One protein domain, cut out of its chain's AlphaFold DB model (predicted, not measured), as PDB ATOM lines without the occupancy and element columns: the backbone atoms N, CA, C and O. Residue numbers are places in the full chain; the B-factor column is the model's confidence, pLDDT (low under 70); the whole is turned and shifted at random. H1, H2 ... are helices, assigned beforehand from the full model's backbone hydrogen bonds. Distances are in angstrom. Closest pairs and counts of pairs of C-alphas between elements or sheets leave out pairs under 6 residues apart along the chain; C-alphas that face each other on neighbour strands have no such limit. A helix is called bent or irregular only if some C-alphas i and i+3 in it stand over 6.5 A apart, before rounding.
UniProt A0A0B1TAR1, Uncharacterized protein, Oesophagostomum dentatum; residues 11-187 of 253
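AT A GLANCE: This is residues 11 to 187 of the 253 residues of an uncharacterized protein of Oesophagostomum dentatum (UniProt A0A0B1TAR1). The long helix H6 is the backbone of a loose, drawn-out assembly: H4 and H5 pack on its beginning, H2 runs beside its middle, and H1 lies farther along it with H7 crossing H1. H7 sticks out with residues 178 to 187, the loop of residues 25 to 36 sticks out too, and H3 is set off from the other helices. The printed part has 177 residues with seven named helices, H1 to H7 in chain order, and no named strand: all helix. The whole is loose, with a radius of gyration of the C-alphas of 20.5 A and spans of 59 by 45 by 29 A.

HOW THE PARTS SIT: H6, residues 120 to 155, is the hub and touches five helices. It is irregular, with C-alphas 148 and 151 7.6 A apart, and has a kink of 80 degrees near residue 148. H2, residues 41 to 56, touches residues 126 to 140 of H6 at a shallow tilt of 24 degrees, opposite ways; the closest C-alphas, of Ala 41 and Leu 136, are 5.8 A apart. H4, residues 72 to 90, touches H6 at 36 degrees, only just a steep tilt, with the closest C-alphas, of Val 80 and Ile 123, 6.4 A apart. H5, residues 100 to 112, touches H4 at a steep tilt of 64 degrees, with the closest C-alphas, of Glu 83 and Val 106, 6.8 A apart. H1, residues 11 to 20, touches H6 at a shallow tilt of 27 degrees, opposite ways, with the closest C-alphas, of Cys 16 and Ser 143, 4.9 A apart. H7, residues 165 to 187, is about perpendicular to H1 at 83 degrees and touches it; the closest C-alphas, of Ala 15 and Tyr 171, are 4.7 A apart. H3, residues 60 to 65, touches no helix. Every O i to N i+4 pair is within hydrogen-bond range in H1, H2, H3, H4, H5 and H7; in H6 it is 26 of 32.

IN THESE COORDINATES: H6 is 46.5 A long from C-alpha 120 at (42.492, -3.904, -2.083) to C-alpha 155 at (28.987, -9.055, -46.244). H7 measures 33.3 A and ends at C-alpha 187, (29.914, -44.707, -27.485). H4 measures 27.8 A, H2 22.1 A and H5 18.5 A.

THE WHOLE: The C-alphas farthest apart, of Thr 112 and Ala 186, are 62.7 A apart. The printed part has no cut. The link from H1 to H2, 20 residues, is long. The mean pLDDT of the printed part is 79.2, and residues 21 to 40 and 157 to 164 are under 70.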
ATOM      1  N   SER A  11      22.865 -22.186 -38.466       84.31
ATOM      2  CA  SER A  11      24.019 -22.308 -37.571       84.31
ATOM      3  C   SER A  11      24.277 -21.022 -36.785       84.31
ATOM      4  O   SER A  11      24.537 -21.085 -35.583       84.31
ATOM      5  N   TRP A  12      24.129 -19.864 -37.432       84.88
ATOM      6  CA  TRP A  12      24.198 -18.552 -36.784       84.88
ATOM      7  C   TRP A  12      23.109 -18.371 -35.725       84.88
ATOM      8  O   TRP A  12      23.409 -18.101 -34.566       84.88
ATOM      9  N   ASP A  13      21.849 -18.593 -36.100       85.19
ATOM     10  CA  ASP A  13      20.711 -18.421 -35.193       85.19
ATOM     11  C   ASP A  13      20.796 -19.390 -34.005       85.19
ATOM     12  O   ASP A  13      20.510 -19.019 -32.867       85.19
ATOM     13  N   SER A  14      21.279 -20.612 -34.248       83.44
ATOM     14  CA  SER A  14      21.534 -21.603 -33.196       83.44
ATOM     15  C   SER A  14      22.623 -21.146 -32.224       83.44
ATOM     16  O   SER A  14      22.489 -21.357 -31.020       83.44
ATOM     17  N   ALA A  15      23.684 -20.500 -32.717       83.25
ATOM     18  CA  ALA A  15      24.745 -19.948 -31.879       83.25
ATOM     19  C   ALA A  15      24.260 -18.746 -31.056       83.25
ATOM     20  O   ALA A  15      24.531 -18.688 -29.857       83.25
ATOM     21  N   CYS A  16      23.490 -17.832 -31.658       83.94
ATOM     22  CA  CYS A  16      22.855 -16.723 -30.941       83.94
ATOM     23  C   CYS A  16      21.911 -17.238 -29.849       83.94
ATOM     24  O   CYS A  16      21.941 -16.753 -28.719       83.94
ATOM     25  N   HIS A  17      21.122 -18.267 -30.153       81.81
ATOM     26  CA  HIS A  17      20.242 -18.898 -29.181       81.81
ATOM     27  C   HIS A  17      21.026 -19.586 -28.058       81.81
ATOM     28  O   HIS A  17      20.706 -19.397 -26.892       81.81
ATOM     29  N   PHE A  18      22.089 -20.327 -28.378       80.00
ATOM     30  CA  PHE A  18      22.958 -20.971 -27.389       80.00
ATOM     31  C   PHE A  18      23.628 -19.961 -26.445       80.00
ATOM     32  O   PHE A  18      23.690 -20.178 -25.234       80.00
ATOM     33  N   MET A  19      24.088 -18.836 -26.994       77.69
ATOM     34  CA  MET A  19      24.657 -17.722 -26.238       77.69
ATOM     35  C   MET A  19      23.615 -17.081 -25.309       77.69
ATOM     36  O   MET A  19      23.890 -16.826 -24.135       77.69
ATOM     37  N   GLY A  20      22.407 -16.864 -25.833       71.94
ATOM     38  CA  GLY A  20      21.317 -16.171 -25.159       71.94
ATOM     39  C   GLY A  20      20.447 -17.011 -24.242       71.94
ATOM     40  O   GLY A  20      19.685 -16.434 -23.472       71.94
ATOM     41  N   GLN A  21      20.496 -18.341 -24.331       67.12
ATOM     42  CA  GLN A  21      19.430 -19.191 -23.807       67.12
ATOM     43  C   GLN A  21      19.199 -18.990 -22.302       67.12
ATOM     44  O   GLN A  21      19.927 -19.480 -21.433       67.12
ATOM     45  N   VAL A  22      18.102 -18.293 -22.012       47.19
ATOM     46  CA  VAL A  22      17.384 -18.218 -20.735       47.19
ATOM     47  C   VAL A  22      16.358 -19.363 -20.727       47.19
ATOM     48  O   VAL A  22      15.179 -19.142 -20.485       47.19
ATOM     49  N   ASP A  23      16.744 -20.593 -21.081       38.91
ATOM     50  CA  ASP A  23      15.764 -21.680 -21.149       38.91
ATOM     51  C   ASP A  23      15.699 -22.460 -19.837       38.91
ATOM     52  O   ASP A  23      16.517 -23.329 -19.539       38.91
ATOM     53  N   THR A  24      14.656 -22.155 -19.069       35.94
ATOM     54  CA  THR A  24      14.091 -22.994 -18.001       35.94
ATOM     55  C   THR A  24      13.247 -24.150 -18.566       35.94
ATOM     56  O   THR A  24      12.581 -24.848 -17.806       35.94
ATOM     57  N   ARG A  25      13.254 -24.375 -19.892       31.80
ATOM     58  CA  ARG A  25      12.383 -25.345 -20.573       31.80
ATOM     59  C   ARG A  25      13.066 -26.221 -21.627       31.80
ATOM     60  O   ARG A  25      12.390 -26.708 -22.529       31.80
ATOM     61  N   ILE A  26      14.351 -26.555 -21.477       35.56
ATOM     62  CA  ILE A  26      14.829 -27.814 -22.077       35.56
ATOM     63  C   ILE A  26      14.332 -28.953 -21.183       35.56
ATOM     64  O   ILE A  26      15.037 -29.464 -20.315       35.56
ATOM     65  N   PHE A  27      13.062 -29.308 -21.373       33.47
ATOM     66  CA  PHE A  27      12.518 -30.599 -20.980       33.47
ATOM     67  C   PHE A  27      13.156 -31.649 -21.902       33.47
ATOM     68  O   PHE A  27      12.559 -32.101 -22.874       33.47
ATOM     69  N   ASP A  28      14.395 -32.043 -21.604       34.03
ATOM     70  CA  ASP A  28      14.872 -33.358 -22.024       34.03
ATOM     71  C   ASP A  28      14.106 -34.377 -21.172       34.03
ATOM     72  O   ASP A  28      14.547 -34.788 -20.098       34.03
ATOM     73  N   ALA A  29      12.935 -34.801 -21.650       38.78
ATOM     74  CA  ALA A  29      12.126 -35.850 -21.025       38.78
ATOM     75  C   ALA A  29      12.821 -37.236 -21.009       38.78
ATOM     76  O   ALA A  29      12.214 -38.231 -20.623       38.78
ATOM     77  N   GLN A  30      14.102 -37.323 -21.393       44.28
ATOM     78  CA  GLN A  30      14.829 -38.581 -21.570       44.28
ATOM     79  C   GLN A  30      16.245 -38.613 -20.962       44.28
ATOM     80  O   GLN A  30      16.973 -39.586 -21.164       44.28
ATOM     81  N   GLN A  31      16.657 -37.613 -20.174       42.38
ATOM     82  CA  GLN A  31      17.952 -37.647 -19.478       42.38
ATOM     83  C   GLN A  31      17.785 -37.480 -17.969       42.38
ATOM     84  O   GLN A  31      17.743 -36.386 -17.422       42.38
ATOM     85  N   ARG A  32      17.737 -38.622 -17.273       38.31
ATOM     86  CA  ARG A  32      17.554 -38.731 -15.816       38.31
ATOM     87  C   ARG A  32      18.767 -38.272 -14.984       38.31
ATOM     88  O   ARG A  32      18.796 -38.544 -13.797       38.31
ATOM     89  N   ASN A  33      19.745 -37.606 -15.603       36.31
ATOM     90  CA  ASN A  33      20.822 -36.833 -14.976       36.31
ATOM     91  C   ASN A  33      21.449 -35.932 -16.057       36.31
ATOM     92  O   ASN A  33      22.190 -36.447 -16.901       36.31
ATOM     93  N   PRO A  34      21.180 -34.616 -16.088       39.91
ATOM     94  CA  PRO A  34      21.883 -33.739 -17.005       39.91
ATOM     95  C   PRO A  34      23.314 -33.592 -16.497       39.91
ATOM     96  O   PRO A  34      23.555 -33.069 -15.405       39.91
ATOM     97  N   ILE A  35      24.286 -34.032 -17.293       39.09
ATOM     98  CA  ILE A  35      25.654 -33.572 -17.096       39.09
ATOM     99  C   ILE A  35      25.584 -32.047 -17.252       39.09
ATOM    100  O   ILE A  35      25.310 -31.546 -18.343       39.09
ATOM    101  N   ARG A  36      25.763 -31.315 -16.143       45.28
ATOM    102  CA  ARG A  36      25.788 -29.843 -16.041       45.28
ATOM    103  C   ARG A  36      27.000 -29.256 -16.776       45.28
ATOM    104  O   ARG A  36      27.787 -28.515 -16.199       45.28
ATOM    105  N   LEU A  37      27.220 -29.639 -18.028       43.91
ATOM    106  CA  LEU A  37      28.463 -29.340 -18.727       43.91
ATOM    107  C   LEU A  37      28.581 -27.851 -19.056       43.91
ATOM    108  O   LEU A  37      29.693 -27.339 -19.073       43.91
ATOM    109  N   ILE A  38      27.471 -27.130 -19.269       51.06
ATOM    110  CA  ILE A  38      27.513 -25.699 -19.599       51.06
ATOM    111  C   ILE A  38      26.316 -24.981 -18.970       51.06
ATOM    112  O   ILE A  38      25.162 -25.283 -19.261       51.06
ATOM    113  N   GLN A  39      26.602 -24.021 -18.092       57.25
ATOM    114  CA  GLN A  39      25.610 -23.095 -17.551       57.25
ATOM    115  C   GLN A  39      25.497 -21.907 -18.512       57.25
ATOM    116  O   GLN A  39      26.508 -21.258 -18.784       57.25
ATOM    117  N   THR A  40      24.292 -21.626 -19.012       68.31
ATOM    118  CA  THR A  40      24.044 -20.528 -19.965       68.31
ATOM    119  C   THR A  40      24.378 -19.154 -19.377       68.31
ATOM    120  O   THR A  40      24.394 -18.992 -18.150       68.31
ATOM    121  N   ALA A  41      24.624 -18.157 -20.239       76.50
ATOM    122  CA  ALA A  41      24.976 -16.796 -19.818       76.50
ATOM    123  C   ALA A  41      23.942 -16.212 -18.840       76.50
ATOM    124  O   ALA A  41      24.309 -15.684 -17.794       76.50
ATOM    125  N   ALA A  42      22.652 -16.428 -19.104       78.31
ATOM    126  CA  ALA A  42      21.552 -16.001 -18.241       78.31
ATOM    127  C   ALA A  42      21.561 -16.651 -16.849       78.31
ATOM    128  O   ALA A  42      21.396 -15.981 -15.832       78.31
ATOM    129  N   ASN A  43      21.793 -17.960 -16.778       80.44
ATOM    130  CA  ASN A  43      21.868 -18.648 -15.493       80.44
ATOM    131  C   ASN A  43      23.126 -18.251 -14.708       80.44
ATOM    132  O   ASN A  43      23.091 -18.116 -13.483       80.44
ATOM    133  N   ARG A  44      24.251 -18.051 -15.407       83.81
ATOM    134  CA  ARG A  44      25.471 -17.500 -14.808       83.81
ATOM    135  C   ARG A  44      25.224 -16.092 -14.280       83.81
ATOM    136  O   ARG A  44      25.675 -15.803 -13.177       83.81
ATOM    137  N   LEU A  45      24.473 -15.268 -15.007       87.31
ATOM    138  CA  LEU A  45      24.095 -13.926 -14.580       87.31
ATOM    139  C   LEU A  45      23.243 -13.975 -13.310       87.31
ATOM    140  O   LEU A  45      23.552 -13.280 -12.352       87.31
ATOM    141  N   ALA A  46      22.234 -14.850 -13.248       87.94
ATOM    142  CA  ALA A  46      21.424 -15.035 -12.043       87.94
ATOM    143  C   ALA A  46      22.273 -15.453 -10.827       87.94
ATOM    144  O   ALA A  46      22.098 -14.926  -9.730       87.94
ATOM    145  N   MET A  47      23.237 -16.359 -11.027       88.38
ATOM    146  CA  MET A  47      24.169 -16.783  -9.980       88.38
ATOM    147  C   MET A  47      25.090 -15.641  -9.520       88.38
ATOM    148  O   MET A  47      25.310 -15.491  -8.321       88.38
ATOM    149  N   VAL A  48      25.613 -14.830 -10.445       90.06
ATOM    150  CA  VAL A  48      26.464 -13.670 -10.123       90.06
ATOM    151  C   VAL A  48      25.656 -12.575  -9.426       90.06
ATOM    152  O   VAL A  48      26.109 -12.050  -8.416       90.06
ATOM    153  N   ASN A  49      24.437 -12.286  -9.889       91.12
ATOM    154  CA  ASN A  49      23.525 -11.349  -9.230       91.12
ATOM    155  C   ASN A  49      23.208 -11.793  -7.803       91.12
ATOM    156  O   ASN A  49      23.219 -10.975  -6.889       91.12
ATOM    157  N   LYS A  50      22.995 -13.096  -7.590       91.00
ATOM    158  CA  LYS A  50      22.844 -13.636  -6.241       91.00
ATOM    159  C   LYS A  50      24.101 -13.401  -5.397       91.00
ATOM    160  O   LYS A  50      23.981 -12.882  -4.300       91.00
ATOM    161  N   GLN A  51      25.293 -13.706  -5.916       92.31
ATOM    162  CA  GLN A  51      26.555 -13.471  -5.196       92.31
ATOM    163  C   GLN A  51      26.784 -11.992  -4.850       92.31
ATOM    164  O   GLN A  51      27.264 -11.695  -3.760       92.31
ATOM    165  N   LEU A  52      26.437 -11.076  -5.758       91.56
ATOM    166  CA  LEU A  52      26.524  -9.632  -5.527       91.56
ATOM    167  C   LEU A  52      25.537  -9.171  -4.451       91.56
ATOM    168  O   LEU A  52      25.932  -8.424  -3.559       91.56
ATOM    169  N   ASN A  53      24.291  -9.650  -4.500       89.88
ATOM    170  CA  ASN A  53      23.268  -9.339  -3.500       89.88
ATOM    171  C   ASN A  53      23.632  -9.903  -2.121       89.88
ATOM    172  O   ASN A  53      23.539  -9.189  -1.127       89.88
ATOM    173  N   ASP A  54      24.100 -11.152  -2.068       89.94
ATOM    174  CA  ASP A  54      24.550 -11.797  -0.833       89.94
ATOM    175  C   ASP A  54      25.740 -11.027  -0.224       89.94
ATOM    176  O   ASP A  54      25.782 -10.827   0.988       89.94
ATOM    177  N   ALA A  55      26.671 -10.535  -1.056       88.25
ATOM    178  CA  ALA A  55      27.804  -9.718  -0.615       88.25
ATOM    179  C   ALA A  55      27.406  -8.298  -0.179       88.25
ATOM    180  O   ALA A  55      28.038  -7.739   0.708       88.25
ATOM    181  N   ARG A  56      26.374  -7.702  -0.787       88.62
ATOM    182  CA  ARG A  56      25.846  -6.384  -0.394       88.62
ATOM    183  C   ARG A  56      25.072  -6.449   0.927       88.62
ATOM    184  O   ARG A  56      24.963  -5.451   1.637       88.62
ATOM    185  N   GLY A  57      24.561  -7.628   1.274       86.75
ATOM    186  CA  GLY A  57      23.827  -7.876   2.505       86.75
ATOM    187  C   GLY A  57      22.328  -7.572   2.408       86.75
ATOM    188  O   GLY A  57      21.793  -7.306   1.328       86.75
ATOM    189  N   PRO A  58      21.609  -7.640   3.543       84.25
ATOM    190  CA  PRO A  58      20.159  -7.516   3.561       84.25
ATOM    191  C   PRO A  58      19.712  -6.122   3.109       84.25
ATOM    192  O   PRO A  58      20.128  -5.100   3.658       84.25
ATOM    193  N   GLY A  59      18.815  -6.095   2.121       81.00
ATOM    194  CA  GLY A  59      18.192  -4.865   1.641       81.00
ATOM    195  C   GLY A  59      17.314  -4.203   2.705       81.00
ATOM    196  O   GLY A  59      16.978  -4.807   3.723       81.00
ATOM    197  N   TRP A  60      16.897  -2.962   2.448       76.62
ATOM    198  CA  TRP A  60      16.083  -2.179   3.384       76.62
ATOM    199  C   TRP A  60      14.842  -2.945   3.875       76.62
ATOM    200  O   TRP A  60      14.654  -3.077   5.077       76.62
ATOM    201  N   VAL A  61      14.073  -3.570   2.980       81.25
ATOM    202  CA  VAL A  61      12.885  -4.358   3.362       81.25
ATOM    203  C   VAL A  61      13.244  -5.530   4.283       81.25
ATOM    204  O   VAL A  61      12.588  -5.734   5.301       81.25
ATOM    205  N   SER A  62      14.314  -6.270   3.986       81.06
ATOM    206  CA  SER A  62      14.734  -7.409   4.811       81.06
ATOM    207  C   SER A  62      15.224  -6.986   6.195       81.06
ATOM    208  O   SER A  62      14.993  -7.693   7.173       81.06
ATOM    209  N   ARG A  63      15.858  -5.813   6.295       85.44
ATOM    210  CA  ARG A  63      16.287  -5.233   7.575       85.44
ATOM    211  C   ARG A  63      15.098  -4.892   8.471       85.44
ATOM    212  O   ARG A  63      15.188  -5.089   9.674       85.44
ATOM    213  N   TRP A  64      13.999  -4.417   7.888       84.69
ATOM    214  CA  TRP A  64      12.796  -4.039   8.633       84.69
ATOM    215  C   TRP A  64      11.879  -5.228   8.941       84.69
ATOM    216  O   TRP A  64      11.382  -5.335  10.056       84.69
ATOM    217  N   ILE A  65      11.667  -6.141   7.988       88.12
ATOM    218  CA  ILE A  65      10.744  -7.277   8.162       88.12
ATOM    219  C   ILE A  65      11.391  -8.419   8.952       88.12
ATOM    220  O   ILE A  65      10.753  -9.010   9.820       88.12
ATOM    221  N   PHE A  66      12.654  -8.742   8.659       85.56
ATOM    222  CA  PHE A  66      13.359  -9.881   9.261       85.56
ATOM    223  C   PHE A  66      14.385  -9.464  10.319       85.56
ATOM    224  O   PHE A  66      15.141 -10.315  10.782       85.56
ATOM    225  N   TRP A  67      14.436  -8.176  10.684       85.75
ATOM    226  CA  TRP A  67      15.356  -7.626  11.690       85.75
ATOM    227  C   TRP A  67      16.828  -7.997  11.453       85.75
ATOM    228  O   TRP A  67      17.597  -8.210  12.388       85.75
ATOM    229  N   GLN A  68      17.238  -8.097  10.186       83.75
ATOM    230  CA  GLN A  68      18.605  -8.462   9.824       83.75
ATOM    231  C   GLN A  68      19.526  -7.238   9.847       83.75
ATOM    232  O   GLN A  68      19.196  -6.190   9.292       83.75
ATOM    233  N   THR A  69      20.716  -7.373  10.431       79.25
ATOM    234  CA  THR A  69      21.747  -6.326  10.440       79.25
ATOM    235  C   THR A  69      22.861  -6.648   9.437       79.25
ATOM    236  O   THR A  69      23.355  -7.778   9.436       79.25
ATOM    237  N   PRO A  70      23.285  -5.697   8.584       82.19
ATOM    238  CA  PRO A  70      24.428  -5.908   7.697       82.19
ATOM    239  C   PRO A  70      25.733  -6.038   8.499       82.19
ATOM    240  O   PRO A  70      25.913  -5.358   9.508       82.19
ATOM    241  N   SER A  71      26.644  -6.905   8.044       85.06
ATOM    242  CA  SER A  71      28.004  -6.994   8.587       85.06
ATOM    243  C   SER A  71      28.866  -5.811   8.126       85.06
ATOM    244  O   SER A  71      28.520  -5.114   7.168       85.06
ATOM    245  N   ALA A  72      30.020  -5.607   8.772       83.31
ATOM    246  CA  ALA A  72      31.014  -4.627   8.324       83.31
ATOM    247  C   ALA A  72      31.471  -4.901   6.876       83.31
ATOM    248  O   ALA A  72      31.532  -3.983   6.060       83.31
ATOM    249  N   ASP A  73      31.665  -6.174   6.520       84.25
ATOM    250  CA  ASP A  73      32.014  -6.589   5.156       84.25
ATOM    251  C   ASP A  73      30.937  -6.215   4.133       84.25
ATOM    252  O   ASP A  73      31.265  -5.777   3.030       84.25
ATOM    253  N   ASN A  74      29.656  -6.329   4.501       86.44
ATOM    254  CA  ASN A  74      28.545  -5.943   3.629       86.44
ATOM    255  C   ASN A  74      28.525  -4.428   3.382       86.44
ATOM    256  O   ASN A  74      28.217  -3.981   2.277       86.44
ATOM    257  N   HIS A  75      28.887  -3.631   4.393       85.50
ATOM    258  CA  HIS A  75      29.014  -2.182   4.252       85.50
ATOM    259  C   HIS A  75      30.140  -1.813   3.274       85.50
ATOM    260  O   HIS A  75      29.915  -1.036   2.344       85.50
ATOM    261  N   PHE A  76      31.318  -2.429   3.421       87.56
ATOM    262  CA  PHE A  76      32.426  -2.238   2.482       87.56
ATOM    263  C   PHE A  76      32.065  -2.701   1.069       87.56
ATOM    264  O   PHE A  76      32.291  -1.970   0.108       87.56
ATOM    265  N   ALA A  77      31.459  -3.881   0.930       88.50
ATOM    266  CA  ALA A  77      31.045  -4.415  -0.360       88.50
ATOM    267  C   ALA A  77      30.011  -3.517  -1.050       88.50
ATOM    268  O   ALA A  77      30.146  -3.274  -2.245       88.50
ATOM    269  N   SER A  78      29.028  -2.979  -0.320       89.62
ATOM    270  CA  SER A  78      28.050  -2.040  -0.885       89.62
ATOM    271  C   SER A  78      28.720  -0.765  -1.394       89.62
ATOM    272  O   SER A  78      28.484  -0.379  -2.534       89.62
ATOM    273  N   ALA A  79      29.579  -0.137  -0.583       90.25
ATOM    274  CA  ALA A  79      30.255   1.103  -0.965       90.25
ATOM    275  C   ALA A  79      31.177   0.906  -2.180       90.25
ATOM    276  O   ALA A  79      31.168   1.711  -3.110       90.25
ATOM    277  N   VAL A  80      31.927  -0.201  -2.197       91.94
ATOM    278  CA  VAL A  80      32.774  -0.595  -3.328       91.94
ATOM    279  C   VAL A  80      31.927  -0.851  -4.575       91.94
ATOM    280  O   VAL A  80      32.260  -0.349  -5.640       91.94
ATOM    281  N   GLN A  81      30.825  -1.601  -4.471       93.31
ATOM    282  CA  GLN A  81      29.942  -1.863  -5.612       93.31
ATOM    283  C   GLN A  81      29.366  -0.572  -6.206       93.31
ATOM    284  O   GLN A  81      29.289  -0.469  -7.427       93.31
ATOM    285  N   ASP A  82      28.992   0.401  -5.372       91.44
ATOM    286  CA  ASP A  82      28.442   1.682  -5.828       91.44
ATOM    287  C   ASP A  82      29.491   2.524  -6.577       91.44
ATOM    288  O   ASP A  82      29.185   3.116  -7.612       91.44
ATOM    289  N   GLU A  83      30.740   2.537  -6.101       92.25
ATOM    290  CA  GLU A  83      31.853   3.207  -6.788       92.25
ATOM    291  C   GLU A  83      32.214   2.521  -8.110       92.25
ATOM    292  O   GLU A  83      32.323   3.168  -9.152       92.25
ATOM    293  N   LEU A  84      32.340   1.193  -8.095       91.75
ATOM    294  CA  LEU A  84      32.665   0.423  -9.293       91.75
ATOM    295  C   LEU A  84      31.547   0.510 -10.340       91.75
ATOM    296  O   LEU A  84      31.842   0.551 -11.530       91.75
ATOM    297  N   ALA A  85      30.278   0.572  -9.925       91.19
ATOM    298  CA  ALA A  85      29.155   0.781 -10.836       91.19
ATOM    299  C   ALA A  85      29.240   2.139 -11.549       91.19
ATOM    300  O   ALA A  85      29.001   2.202 -12.755       91.19
ATOM    301  N   ALA A  86      29.620   3.203 -10.832       89.44
ATOM    302  CA  ALA A  86      29.834   4.517 -11.433       89.44
ATOM    303  C   ALA A  86      30.977   4.481 -12.462       89.44
ATOM    304  O   ALA A  86      30.811   4.968 -13.580       89.44
ATOM    305  N   MET A  87      32.089   3.823 -12.129       88.56
ATOM    306  CA  MET A  87      33.225   3.649 -13.038       88.56
ATOM    307  C   MET A  87      32.847   2.869 -14.310       88.56
ATOM    308  O   MET A  87      33.122   3.337 -15.410       88.56
ATOM    309  N   LEU A  88      32.133   1.743 -14.178       88.50
ATOM    310  CA  LEU A  88      31.617   0.959 -15.313       88.50
ATOM    311  C   LEU A  88      30.620   1.741 -16.180       88.50
ATOM    312  O   LEU A  88      30.551   1.525 -17.385       88.50
ATOM    313  N   SER A  89      29.825   2.632 -15.581       86.62
ATOM    314  CA  SER A  89      28.893   3.474 -16.341       86.62
ATOM    315  C   SER A  89      29.597   4.582 -17.132       86.62
ATOM    316  O   SER A  89      29.103   4.978 -18.184       86.62
ATOM    317  N   GLY A  90      30.742   5.067 -16.635       86.50
ATOM    318  CA  GLY A  90      31.574   6.063 -17.312       86.50
ATOM    319  C   GLY A  90      32.466   5.465 -18.400       86.50
ATOM    320  O   GLY A  90      32.690   6.119 -19.416       86.50
ATOM    321  N   ASP A  91      32.924   4.225 -18.213       86.62
ATOM    322  CA  ASP A  91      33.705   3.464 -19.192       86.62
ATOM    323  C   ASP A  91      33.107   2.058 -19.422       86.62
ATOM    324  O   ASP A  91      33.490   1.085 -18.761       86.62
ATOM    325  N   PRO A  92      32.158   1.919 -20.369       80.12
ATOM    326  CA  PRO A  92      31.539   0.632 -20.688       80.12
ATOM    327  C   PRO A  92      32.492  -0.407 -21.305       80.12
ATOM    328  O   PRO A  92      32.161  -1.597 -21.280       80.12
ATOM    329  N   GLU A  93      33.636   0.027 -21.854       79.69
ATOM    330  CA  GLU A  93      34.658  -0.804 -22.517       79.69
ATOM    331  C   GLU A  93      35.856  -1.110 -21.598       79.69
ATOM    332  O   GLU A  93      36.908  -1.575 -22.050       79.69
ATOM    333  N   HIS A  94      35.700  -0.881 -20.293       83.31
ATOM    334  CA  HIS A  94      36.754  -1.116 -19.317       83.31
ATOM    335  C   HIS A  94      37.287  -2.557 -19.382       83.31
ATOM    336  O   HIS A  94      36.547  -3.526 -19.559       83.31
ATOM    337  N   LYS A  95      38.593  -2.738 -19.168       84.38
ATOM    338  CA  LYS A  95      39.228  -4.066 -19.156       84.38
ATOM    339  C   LYS A  95      38.772  -4.911 -17.964       84.38
ATOM    340  O   LYS A  95      38.498  -4.399 -16.882       84.38
ATOM    341  N   GLN A  96      38.800  -6.236 -18.124       85.06
ATOM    342  CA  GLN A  96      38.446  -7.182 -17.057       85.06
ATOM    343  C   GLN A  96      39.306  -7.038 -15.794       85.06
ATOM    344  O   GLN A  96      38.811  -7.265 -14.692       85.06
ATOM    345  N   ALA A  97      40.590  -6.718 -15.934       85.00
ATOM    346  CA  ALA A  97      41.493  -6.553 -14.803       85.00
ATOM    347  C   ALA A  97      41.612  -5.071 -14.444       85.00
ATOM    348  O   ALA A  97      41.929  -4.263 -15.315       85.00
ATOM    349  N   LEU A  98      41.396  -4.742 -13.168       87.69
ATOM    350  CA  LEU A  98      41.751  -3.427 -12.638       87.69
ATOM    351  C   LEU A  98      43.265  -3.292 -12.589       87.69
ATOM    352  O   LEU A  98      43.952  -4.187 -12.082       87.69
ATOM    353  N   THR A  99      43.762  -2.166 -13.081       89.56
ATOM    354  CA  THR A  99      45.144  -1.768 -12.845       89.56
ATOM    355  C   THR A  99      45.313  -1.323 -11.392       89.56
ATOM    356  O   THR A  99      44.343  -1.027 -10.687       89.56
ATOM    357  N   ASP A 100      46.554  -1.293 -10.909       88.75
ATOM    358  CA  ASP A 100      46.811  -0.809  -9.551       88.75
ATOM    359  C   ASP A 100      46.499   0.694  -9.414       88.75
ATOM    360  O   ASP A 100      46.110   1.131  -8.333       88.75
ATOM    361  N   GLU A 101      46.560   1.463 -10.508       88.62
ATOM    362  CA  GLU A 101      46.109   2.861 -10.551       88.62
ATOM    363  C   GLU A 101      44.594   2.975 -10.340       88.62
ATOM    364  O   GLU A 101      44.158   3.745  -9.483       88.62
ATOM    365  N   ASP A 102      43.790   2.148 -11.021       88.88
ATOM    366  CA  ASP A 102      42.328   2.138 -10.854       88.88
ATOM    367  C   ASP A 102      41.939   1.825  -9.404       88.88
ATOM    368  O   ASP A 102      41.034   2.433  -8.831       88.88
ATOM    369  N   ILE A 103      42.660   0.899  -8.765       91.06
ATOM    370  CA  ILE A 103      42.411   0.533  -7.366       91.06
ATOM    371  C   ILE A 103      42.740   1.691  -6.424       91.06
ATOM    372  O   ILE A 103      41.997   1.923  -5.467       91.06
ATOM    373  N   LEU A 104      43.817   2.435  -6.688       89.94
ATOM    374  CA  LEU A 104      44.152   3.632  -5.920       89.94
ATOM    375  C   LEU A 104      43.081   4.718  -6.076       89.94
ATOM    376  O   LEU A 104      42.701   5.338  -5.081       89.94
ATOM    377  N   VAL A 105      42.558   4.918  -7.290       91.56
ATOM    378  CA  VAL A 105      41.476   5.878  -7.560       91.56
ATOM    379  C   VAL A 105      40.203   5.486  -6.810       91.56
ATOM    380  O   VAL A 105      39.672   6.292  -6.044       91.56
ATOM    381  N   VAL A 106      39.759   4.233  -6.944       91.38
ATOM    382  CA  VAL A 106      38.574   3.711  -6.242       91.38
ATOM    383  C   VAL A 106      38.734   3.857  -4.730       91.38
ATOM    384  O   VAL A 106      37.820   4.316  -4.047       91.38
ATOM    385  N   ARG A 107      39.912   3.528  -4.189       92.00
ATOM    386  CA  ARG A 107      40.196   3.663  -2.757       92.00
ATOM    387  C   ARG A 107      40.097   5.113  -2.286       92.00
ATOM    388  O   ARG A 107      39.431   5.379  -1.290       92.00
ATOM    389  N   ARG A 108      40.697   6.054  -3.016       90.81
ATOM    390  CA  ARG A 108      40.645   7.485  -2.682       90.81
ATOM    391  C   ARG A 108      39.213   8.036  -2.731       90.81
ATOM    392  O   ARG A 108      38.828   8.854  -1.890       90.81
ATOM    393  N   ASN A 109      38.406   7.566  -3.679       91.62
ATOM    394  CA  ASN A 109      36.997   7.945  -3.784       91.62
ATOM    395  C   ASN A 109      36.173   7.400  -2.605       91.62
ATOM    396  O   ASN A 109      35.332   8.115  -2.058       91.62
ATOM    397  N   LEU A 110      36.449   6.172  -2.157       92.31
ATOM    398  CA  LEU A 110      35.830   5.583  -0.963       92.31
ATOM    399  C   LEU A 110      36.218   6.327   0.323       92.31
ATOM    400  O   LEU A 110      35.346   6.612   1.145       92.31
ATOM    401  N   GLU A 111      37.487   6.717   0.460       90.88
ATOM    402  CA  GLU A 111      37.973   7.521   1.588       90.88
ATOM    403  C   GLU A 111      37.269   8.886   1.644       90.88
ATOM    404  O   GLU A 111      36.840   9.322   2.712       90.88
ATOM    405  N   THR A 112      37.046   9.519   0.485       89.75
ATOM    406  CA  THR A 112      36.281  10.778   0.373       89.75
ATOM    407  C   THR A 112      34.820  10.605   0.806       89.75
ATOM    408  O   THR A 112      34.222  11.521   1.370       89.75
ATOM    409  N   LYS A 113      34.245   9.415   0.598       86.69
ATOM    410  CA  LYS A 113      32.893   9.043   1.049       86.69
ATOM    411  C   LYS A 113      32.839   8.615   2.525       86.69
ATOM    412  O   LYS A 113      31.776   8.219   2.998       86.69
ATOM    413  N   GLY A 114      33.955   8.690   3.255       84.94
ATOM    414  CA  GLY A 114      34.041   8.331   4.673       84.94
ATOM    415  C   GLY A 114      34.189   6.830   4.944       84.94
ATOM    416  O   GLY A 114      34.053   6.409   6.090       84.94
ATOM    417  N   VAL A 115      34.468   6.016   3.919       86.38
ATOM    418  CA  VAL A 115      34.726   4.577   4.064       86.38
ATOM    419  C   VAL A 115      36.235   4.347   4.057       86.38
ATOM    420  O   VAL A 115      36.873   4.341   3.007       86.38
ATOM    421  N   ILE A 116      36.808   4.182   5.247       79.31
ATOM    422  CA  ILE A 116      38.257   4.067   5.462       79.31
ATOM    423  C   ILE A 116      38.625   2.582   5.656       79.31
ATOM    424  O   ILE A 116      37.784   1.780   6.055       79.31
ATOM    425  N   GLU A 117      39.873   2.212   5.343       81.50
ATOM    426  CA  GLU A 117      40.459   0.865   5.534       81.50
ATOM    427  C   GLU A 117      39.910  -0.271   4.649       81.50
ATOM    428  O   GLU A 117      40.008  -1.444   5.002       81.50
ATOM    429  N   VAL A 118      39.390   0.026   3.454       85.12
ATOM    430  CA  VAL A 118      38.958  -1.039   2.529       85.12
ATOM    431  C   VAL A 118      40.172  -1.814   1.986       85.12
ATOM    432  O   VAL A 118      41.045  -1.212   1.353       85.12
ATOM    433  N   PRO A 119      40.239  -3.151   2.156       87.75
ATOM    434  CA  PRO A 119      41.311  -3.959   1.583       87.75
ATOM    435  C   PRO A 119      41.250  -3.981   0.052       87.75
ATOM    436  O   PRO A 119      40.188  -4.210  -0.532       87.75
ATOM    437  N   SER A 120      42.401  -3.844  -0.614       89.69
ATOM    438  CA  SER A 120      42.492  -3.904  -2.083       89.69
ATOM    439  C   SER A 120      41.959  -5.223  -2.659       89.69
ATOM    440  O   SER A 120      41.357  -5.236  -3.732       89.69
ATOM    441  N   GLU A 121      42.104  -6.329  -1.925       88.25
ATOM    442  CA  GLU A 121      41.549  -7.635  -2.306       88.25
ATOM    443  C   GLU A 121      40.017  -7.629  -2.376       88.25
ATOM    444  O   GLU A 121      39.426  -8.241  -3.268       88.25
ATOM    445  N   THR A 122      39.352  -6.884  -1.488       87.81
ATOM    446  CA  THR A 122      37.895  -6.719  -1.518       87.81
ATOM    447  C   THR A 122      37.470  -5.971  -2.777       87.81
ATOM    448  O   THR A 122      36.516  -6.389  -3.435       87.81
ATOM    449  N   ILE A 123      38.212  -4.930  -3.168       90.94
ATOM    450  CA  ILE A 123      37.960  -4.167  -4.400       90.94
ATOM    451  C   ILE A 123      38.094  -5.076  -5.626       90.94
ATOM    452  O   ILE A 123      37.154  -5.170  -6.417       90.94
ATOM    453  N   ARG A 124      39.198  -5.831  -5.745       91.75
ATOM    454  CA  ARG A 124      39.403  -6.782  -6.855       91.75
ATOM    455  C   ARG A 124      38.313  -7.855  -6.897       91.75
ATOM    456  O   ARG A 124      37.799  -8.181  -7.967       91.75
ATOM    457  N   ARG A 125      37.921  -8.403  -5.741       90.44
ATOM    458  CA  ARG A 125      36.868  -9.426  -5.654       90.44
ATOM    459  C   ARG A 125      35.514  -8.894  -6.122       90.44
ATOM    460  O   ARG A 125      34.852  -9.571  -6.906       90.44
ATOM    461  N   GLN A 126      35.102  -7.717  -5.649       91.75
ATOM    462  CA  GLN A 126      33.830  -7.113  -6.057       91.75
ATOM    463  C   GLN A 126      33.856  -6.720  -7.534       91.75
ATOM    464  O   GLN A 126      32.897  -7.001  -8.250       91.75
ATOM    465  N   TRP A 127      34.975  -6.179  -8.017       92.44
ATOM    466  CA  TRP A 127      35.162  -5.869  -9.430       92.44
ATOM    467  C   TRP A 127      34.981  -7.085 -10.328       92.44
ATOM    468  O   TRP A 127      34.197  -7.035 -11.268       92.44
ATOM    469  N   ASN A 128      35.623  -8.209 -10.002       91.31
ATOM    470  CA  ASN A 128      35.482  -9.437 -10.779       91.31
ATOM    471  C   ASN A 128      34.018  -9.883 -10.911       91.31
ATOM    472  O   ASN A 128      33.622 -10.397 -11.957       91.31
ATOM    473  N   LEU A 129      33.205  -9.698  -9.867       90.50
ATOM    474  CA  LEU A 129      31.778 -10.024  -9.900       90.50
ATOM    475  C   LEU A 129      30.971  -8.998 -10.707       90.50
ATOM    476  O   LEU A 129      30.148  -9.399 -11.531       90.50
ATOM    477  N   MET A 130      31.229  -7.704 -10.515       91.12
ATOM    478  CA  MET A 130      30.559  -6.608 -11.225       91.12
ATOM    479  C   MET A 130      30.858  -6.630 -12.725       91.12
ATOM    480  O   MET A 130      29.938  -6.630 -13.539       91.12
ATOM    481  N   TYR A 131      32.130  -6.754 -13.097       90.44
ATOM    482  CA  TYR A 131      32.551  -6.888 -14.485       90.44
ATOM    483  C   TYR A 131      31.946  -8.137 -15.129       90.44
ATOM    484  O   TYR A 131      31.433  -8.091 -16.243       90.44
ATOM    485  N   LYS A 132      31.936  -9.270 -14.414       89.31
ATOM    486  CA  LYS A 132      31.315 -10.497 -14.918       89.31
ATOM    487  C   LYS A 132      29.812 -10.334 -15.139       89.31
ATOM    488  O   LYS A 132      29.302 -10.871 -16.117       89.31
ATOM    489  N   LYS A 133      29.105  -9.617 -14.260       90.19
ATOM    490  CA  LYS A 133      27.692  -9.266 -14.456       90.19
ATOM    491  C   LYS A 133      27.519  -8.446 -15.738       90.19
ATOM    492  O   LYS A 133      26.770  -8.878 -16.609       90.19
ATOM    493  N   HIS A 134      28.265  -7.348 -15.872       89.12
ATOM    494  CA  HIS A 134      28.238  -6.456 -17.040       89.12
ATOM    495  C   HIS A 134      28.513  -7.204 -18.348       89.12
ATOM    496  O   HIS A 134      27.726  -7.148 -19.290       89.12
ATOM    497  N   PHE A 135      29.576  -8.009 -18.375       87.31
ATOM    498  CA  PHE A 135      29.934  -8.835 -19.525       87.31
ATOM    499  C   PHE A 135      28.818  -9.816 -19.912       87.31
ATOM    500  O   PHE A 135      28.510  -9.985 -21.094       87.31
ATOM    501  N   LEU A 136      28.195 -10.477 -18.929       86.50
ATOM    502  CA  LEU A 136      27.104 -11.420 -19.178       86.50
ATOM    503  C   LEU A 136      25.837 -10.713 -19.674       86.50
ATOM    504  O   LEU A 136      25.186 -11.228 -20.580       86.50
ATOM    505  N   GLU A 137      25.498  -9.550 -19.119       87.44
ATOM    506  CA  GLU A 137      24.377  -8.720 -19.580       87.44
ATOM    507  C   GLU A 137      24.589  -8.266 -21.024       87.44
ATOM    508  O   GLU A 137      23.707  -8.475 -21.861       87.44
ATOM    509  N   ARG A 138      25.791  -7.772 -21.348       84.94
ATOM    510  CA  ARG A 138      26.179  -7.422 -22.719       84.94
ATOM    511  C   ARG A 138      26.076  -8.621 -23.654       84.94
ATOM    512  O   ARG A 138      25.444  -8.521 -24.694       84.94
ATOM    513  N   THR A 139      26.606  -9.778 -23.258       82.31
ATOM    514  CA  THR A 139      26.546 -11.013 -24.060       82.31
ATOM    515  C   THR A 139      25.102 -11.433 -24.361       82.31
ATOM    516  O   THR A 139      24.786 -11.826 -25.484       82.31
ATOM    517  N   ILE A 140      24.206 -11.344 -23.374       83.75
ATOM    518  CA  ILE A 140      22.777 -11.646 -23.553       83.75
ATOM    519  C   ILE A 140      22.125 -10.627 -24.488       83.75
ATOM    520  O   ILE A 140      21.312 -11.005 -25.327       83.75
ATOM    521  N   GLN A 141      22.480  -9.349 -24.370       83.44
ATOM    522  CA  GLN A 141      21.958  -8.311 -25.250       83.44
ATOM    523  C   GLN A 141      22.421  -8.531 -26.698       83.44
ATOM    524  O   GLN A 141      21.594  -8.653 -27.597       83.44
ATOM    525  N   THR A 142      23.717  -8.770 -26.907       81.00
ATOM    526  CA  THR A 142      24.289  -9.159 -28.202       81.00
ATOM    527  C   THR A 142      23.592 -10.395 -28.781       81.00
ATOM    528  O   THR A 142      23.364 -10.474 -29.984       81.00
ATOM    529  N   SER A 143      23.162 -11.350 -27.951       80.31
ATOM    530  CA  SER A 143      22.432 -12.532 -28.431       80.31
ATOM    531  C   SER A 143      21.059 -12.208 -29.012       80.31
ATOM    532  O   SER A 143      20.552 -12.989 -29.815       80.31
ATOM    533  N   ARG A 144      20.435 -11.119 -28.560       81.75
ATOM    534  CA  ARG A 144      19.129 -10.652 -29.035       81.75
ATOM    535  C   ARG A 144      19.265  -9.845 -30.319       81.75
ATOM    536  O   ARG A 144      18.400  -9.958 -31.182       81.75
ATOM    537  N   ASP A 145      20.370  -9.121 -30.465       82.38
ATOM    538  CA  ASP A 145      20.593  -8.193 -31.577       82.38
ATOM    539  C   ASP A 145      21.277  -8.875 -32.782       82.38
ATOM    540  O   ASP A 145      20.961  -8.605 -33.947       82.38
ATOM    541  N   CYS A 146      22.169  -9.839 -32.532       80.25
ATOM    542  CA  CYS A 146      22.909 -10.556 -33.573       80.25
ATOM    543  C   CYS A 146      22.071 -11.404 -34.545       80.25
ATOM    544  O   CYS A 146      22.500 -11.536 -35.696       80.25
ATOM    545  N   PRO A 147      20.896 -11.970 -34.196       81.38
ATOM    546  CA  PRO A 147      20.032 -12.609 -35.177       81.38
ATOM    547  C   PRO A 147      19.705 -11.671 -36.342       81.38
ATOM    548  O   PRO A 147      19.820 -12.087 -37.483       81.38
ATOM    549  N   SER A 148      19.404 -10.389 -36.153       81.38
ATOM    550  CA  SER A 148      19.170  -9.482 -37.299       81.38
ATOM    551  C   SER A 148      20.413  -9.211 -38.160       81.38
ATOM    552  O   SER A 148      20.282  -8.845 -39.324       81.38
ATOM    553  N   LEU A 149      21.618  -9.435 -37.629       81.81
ATOM    554  CA  LEU A 149      22.875  -8.960 -38.215       81.81
ATOM    555  C   LEU A 149      23.617  -9.987 -39.085       81.81
ATOM    556  O   LEU A 149      24.698  -9.697 -39.595       81.81
ATOM    557  N   TYR A 150      23.039 -11.168 -39.335       81.44
ATOM    558  CA  TYR A 150      23.689 -12.198 -40.161       81.44
ATOM    559  C   TYR A 150      24.053 -11.715 -41.569       81.44
ATOM    560  O   TYR A 150      25.075 -12.122 -42.116       81.44
ATOM    561  N   GLN A 151      23.246 -10.835 -42.167       79.50
ATOM    562  CA  GLN A 151      23.544 -10.307 -43.497       79.50
ATOM    563  C   GLN A 151      24.785  -9.399 -43.486       79.50
ATOM    564  O   GLN A 151      25.593  -9.483 -44.408       79.50
ATOM    565  N   HIS A 152      24.983  -8.613 -42.423       79.06
ATOM    566  CA  HIS A 152      26.187  -7.796 -42.229       79.06
ATOM    567  C   HIS A 152      27.424  -8.678 -42.025       79.06
ATOM    568  O   HIS A 152      28.426  -8.492 -42.716       79.06
ATOM    569  N   TYR A 153      27.306  -9.725 -41.199       77.56
ATOM    570  CA  TYR A 153      28.337 -10.761 -41.059       77.56
ATOM    571  C   TYR A 153      28.674 -11.416 -42.410       77.56
ATOM    572  O   TYR A 153      29.840 -11.587 -42.765       77.56
ATOM    573  N   ARG A 154      27.654 -11.733 -43.220       77.44
ATOM    574  CA  ARG A 154      27.825 -12.316 -44.558       77.44
ATOM    575  C   ARG A 154      28.445 -11.333 -45.563       77.44
ATOM    576  O   ARG A 154      28.961 -11.760 -46.591       77.44
ATOM    577  N   GLN A 155      28.400 -10.036 -45.331       78.94
ATOM    578  CA  GLN A 155      28.987  -9.055 -46.244       78.94
ATOM    579  C   GLN A 155      30.378  -8.592 -45.792       78.94
ATOM    580  O   GLN A 155      31.022  -7.852 -46.524       78.94
ATOM    581  N   GLY A 156      30.862  -9.063 -44.636       71.25
ATOM    582  CA  GLY A 156      32.151  -8.646 -44.080       71.25
ATOM    583  C   GLY A 156      32.130  -7.231 -43.493       71.25
ATOM    584  O   GLY A 156      33.191  -6.676 -43.221       71.25
ATOM    585  N   PHE A 157      30.945  -6.645 -43.285       64.19
ATOM    586  CA  PHE A 157      30.819  -5.349 -42.624       64.19
ATOM    587  C   PHE A 157      31.103  -5.514 -41.131       64.19
ATOM    588  O   PHE A 157      30.316  -6.129 -40.414       64.19
ATOM    589  N   ASN A 158      32.226  -4.952 -40.681       57.94
ATOM    590  CA  ASN A 158      32.653  -4.941 -39.280       57.94
ATOM    591  C   ASN A 158      32.687  -3.516 -38.686       57.94
ATOM    592  O   ASN A 158      33.304  -3.304 -37.652       57.94
ATOM    593  N   GLU A 159      32.057  -2.536 -39.346       52.25
ATOM    594  CA  GLU A 159      32.046  -1.122 -38.915       52.25
ATOM    595  C   GLU A 159      30.911  -0.773 -37.931       52.25
ATOM    596  O   GLU A 159      30.704   0.391 -37.602       52.25
ATOM    597  N   GLY A 160      30.152  -1.765 -37.460       52.56
ATOM    598  CA  GLY A 160      29.097  -1.566 -36.469       52.56
ATOM    599  C   GLY A 160      29.563  -1.905 -35.056       52.56
ATOM    600  O   GLY A 160      30.238  -2.908 -34.855       52.56
ATOM    601  N   ASP A 161      29.091  -1.129 -34.082       53.34
ATOM    602  CA  ASP A 161      29.286  -1.241 -32.620       53.34
ATOM    603  C   ASP A 161      28.880  -2.610 -32.004       53.34
ATOM    604  O   ASP A 161      28.981  -2.845 -30.799       53.34
ATOM    605  N   VAL A 162      28.383  -3.544 -32.824       57.84
ATOM    606  CA  VAL A 162      27.919  -4.866 -32.398       57.84
ATOM    607  C   VAL A 162      28.967  -5.916 -32.747       57.84
ATOM    608  O   VAL A 162      28.996  -6.447 -33.861       57.84
ATOM    609  N   ASP A 163      29.802  -6.245 -31.759       64.50
ATOM    610  CA  ASP A 163      30.865  -7.242 -31.876       64.50
ATOM    611  C   ASP A 163      30.314  -8.672 -32.046       64.50
ATOM    612  O   ASP A 163      30.157  -9.477 -31.120       64.50
ATOM    613  N   CYS A 164      30.024  -8.997 -33.300       68.88
ATOM    614  CA  CYS A 164      29.583 -10.302 -33.756       68.88
ATOM    615  C   CYS A 164      30.669 -11.393 -33.631       68.88
ATOM    616  O   CYS A 164      30.360 -12.573 -33.833       68.88
ATOM    617  N   GLN A 165      31.918 -11.057 -33.270       74.94
ATOM    618  CA  GLN A 165      32.971 -12.051 -33.010       74.94
ATOM    619  C   GLN A 165      32.605 -12.966 -31.841       74.94
ATOM    620  O   GLN A 165      32.895 -14.168 -31.865       74.94
ATOM    621  N   THR A 166      31.875 -12.431 -30.861       75.50
ATOM    622  CA  THR A 166      31.355 -13.213 -29.738       75.50
ATOM    623  C   THR A 166      30.456 -14.355 -30.238       75.50
ATOM    624  O   THR A 166      30.608 -15.497 -29.802       75.50
ATOM    625  N   VAL A 167      29.610 -14.124 -31.251       76.56
ATOM    626  CA  VAL A 167      28.760 -15.174 -31.854       76.56
ATOM    627  C   VAL A 167      29.595 -16.281 -32.498       76.56
ATOM    628  O   VAL A 167      29.267 -17.460 -32.360       76.56
ATOM    629  N   VAL A 168      30.703 -15.933 -33.158       80.38
ATOM    630  CA  VAL A 168      31.616 -16.911 -33.770       80.38
ATOM    631  C   VAL A 168      32.262 -17.800 -32.705       80.38
ATOM    632  O   VAL A 168      32.341 -19.020 -32.880       80.38
ATOM    633  N   PHE A 169      32.686 -17.217 -31.581       79.56
ATOM    634  CA  PHE A 169      33.203 -17.976 -30.444       79.56
ATOM    635  C   PHE A 169      32.153 -18.957 -29.901       79.56
ATOM    636  O   PHE A 169      32.429 -20.154 -29.758       79.56
ATOM    637  N   PHE A 170      30.925 -18.483 -29.669       76.81
ATOM    638  CA  PHE A 170      29.838 -19.333 -29.181       76.81
ATOM    639  C   PHE A 170      29.422 -20.404 -30.190       76.81
ATOM    640  O   PHE A 170      29.112 -21.519 -29.775       76.81
ATOM    641  N   TYR A 171      29.492 -20.135 -31.495       81.69
ATOM    642  CA  TYR A 171      29.273 -21.146 -32.530       81.69
ATOM    643  C   TYR A 171      30.299 -22.283 -32.438       81.69
ATOM    644  O   TYR A 171      29.924 -23.457 -32.441       81.69
ATOM    645  N   ARG A 172      31.591 -21.958 -32.285       82.75
ATOM    646  CA  ARG A 172      32.648 -22.973 -32.114       82.75
ATOM    647  C   ARG A 172      32.417 -23.814 -30.857       82.75
ATOM    648  O   ARG A 172      32.536 -25.037 -30.907       82.75
ATOM    649  N   CYS A 173      32.033 -23.177 -29.751       79.69
ATOM    650  CA  CYS A 173      31.702 -23.869 -28.504       79.69
ATOM    651  C   CYS A 173      30.477 -24.788 -28.661       79.69
ATOM    652  O   CYS A 173      30.520 -25.959 -28.278       79.69
ATOM    653  N   PHE A 174      29.413 -24.283 -29.291       79.62
ATOM    654  CA  PHE A 174      28.198 -25.036 -29.588       79.62
ATOM    655  C   PHE A 174      28.491 -26.269 -30.451       79.62
ATOM    656  O   PHE A 174      28.003 -27.364 -30.161       79.62
ATOM    657  N   LEU A 175      29.335 -26.123 -31.477       79.56
ATOM    658  CA  LEU A 175      29.725 -27.231 -32.345       79.56
ATOM    659  C   LEU A 175      30.472 -28.319 -31.564       79.56
ATOM    660  O   LEU A 175      30.121 -29.492 -31.679       79.56
ATOM    661  N   ILE A 176      31.442 -27.945 -30.722       81.12
ATOM    662  CA  ILE A 176      32.172 -28.892 -29.862       81.12
ATOM    663  C   ILE A 176      31.207 -29.614 -28.919       81.12
ATOM    664  O   ILE A 176      31.267 -30.836 -28.796       81.12
ATOM    665  N   GLN A 177      30.277 -28.888 -28.293       77.06
ATOM    666  CA  GLN A 177      29.279 -29.492 -27.412       77.06
ATOM    667  C   GLN A 177      28.398 -30.498 -28.165       77.06
ATOM    668  O   GLN A 177      28.115 -31.583 -27.652       77.06
ATOM    669  N   ARG A 178      27.961 -30.157 -29.383       78.38
ATOM    670  CA  ARG A 178      27.167 -31.050 -30.230       78.38
ATOM    671  C   ARG A 178      27.953 -32.306 -30.600       78.38
ATOM    672  O   ARG A 178      27.417 -33.404 -30.461       78.38
ATOM    673  N   MET A 179      29.206 -32.150 -31.022       77.50
ATOM    674  CA  MET A 179      30.084 -33.271 -31.364       77.50
ATOM    675  C   MET A 179      30.312 -34.181 -30.157       77.50
ATOM    676  O   MET A 179      30.136 -35.390 -30.265       77.50
ATOM    677  N   LEU A 180      30.582 -33.609 -28.983       80.00
ATOM    678  CA  LEU A 180      30.763 -34.371 -27.749       80.00
ATOM    679  C   LEU A 180      29.504 -35.170 -27.390       80.00
ATOM    680  O   LEU A 180      29.601 -36.361 -27.110       80.00
ATOM    681  N   LYS A 181      28.314 -34.558 -27.455       77.06
ATOM    682  CA  LYS A 181      27.043 -35.255 -27.186       77.06
ATOM    683  C   LYS A 181      26.810 -36.428 -28.140       77.06
ATOM    684  O   LYS A 181      26.414 -37.502 -27.690       77.06
ATOM    685  N   LEU A 182      27.052 -36.234 -29.438       79.94
ATOM    686  CA  LEU A 182      26.896 -37.290 -30.440       79.94
ATOM    687  C   LEU A 182      27.875 -38.438 -30.193       79.94
ATOM    688  O   LEU A 182      27.452 -39.591 -30.162       79.94
ATOM    689  N   THR A 183      29.146 -38.127 -29.929       84.12
ATOM    690  CA  THR A 183      30.166 -39.132 -29.618       84.12
ATOM    691  C   THR A 183      29.830 -39.894 -28.342       84.12
ATOM    692  O   THR A 183      29.878 -41.118 -28.339       84.12
ATOM    693  N   CYS A 184      29.415 -39.215 -27.268       84.31
ATOM    694  CA  CYS A 184      28.998 -39.881 -26.033       84.31
ATOM    695  C   CYS A 184      27.805 -40.820 -26.255       84.31
ATOM    696  O   CYS A 184      27.801 -41.935 -25.736       84.31
ATOM    697  N   ASN A 185      26.807 -40.399 -27.036       83.94
ATOM    698  CA  ASN A 185      25.651 -41.238 -27.351       83.94
ATOM    699  C   ASN A 185      26.044 -42.447 -28.212       83.94
ATOM    700  O   ASN A 185      25.610 -43.561 -27.921       83.94
ATOM    701  N   ALA A 186      26.897 -42.245 -29.218       86.81
ATOM    702  CA  ALA A 186      27.408 -43.316 -30.064       86.81
ATOM    703  C   ALA A 186      28.225 -44.332 -29.251       86.81
ATOM    704  O   ALA A 186      27.975 -45.531 -29.346       86.81
ATOM    705  N   LEU A 187      29.130 -43.860 -28.388       89.44
ATOM    706  CA  LEU A 187      29.914 -44.707 -27.485       89.44
ATOM    707  C   LEU A 187      29.017 -45.489 -26.526       89.44
ATOM    708  O   LEU A 187      29.207 -46.688 -26.344       89.44
TER     709      LEU A 187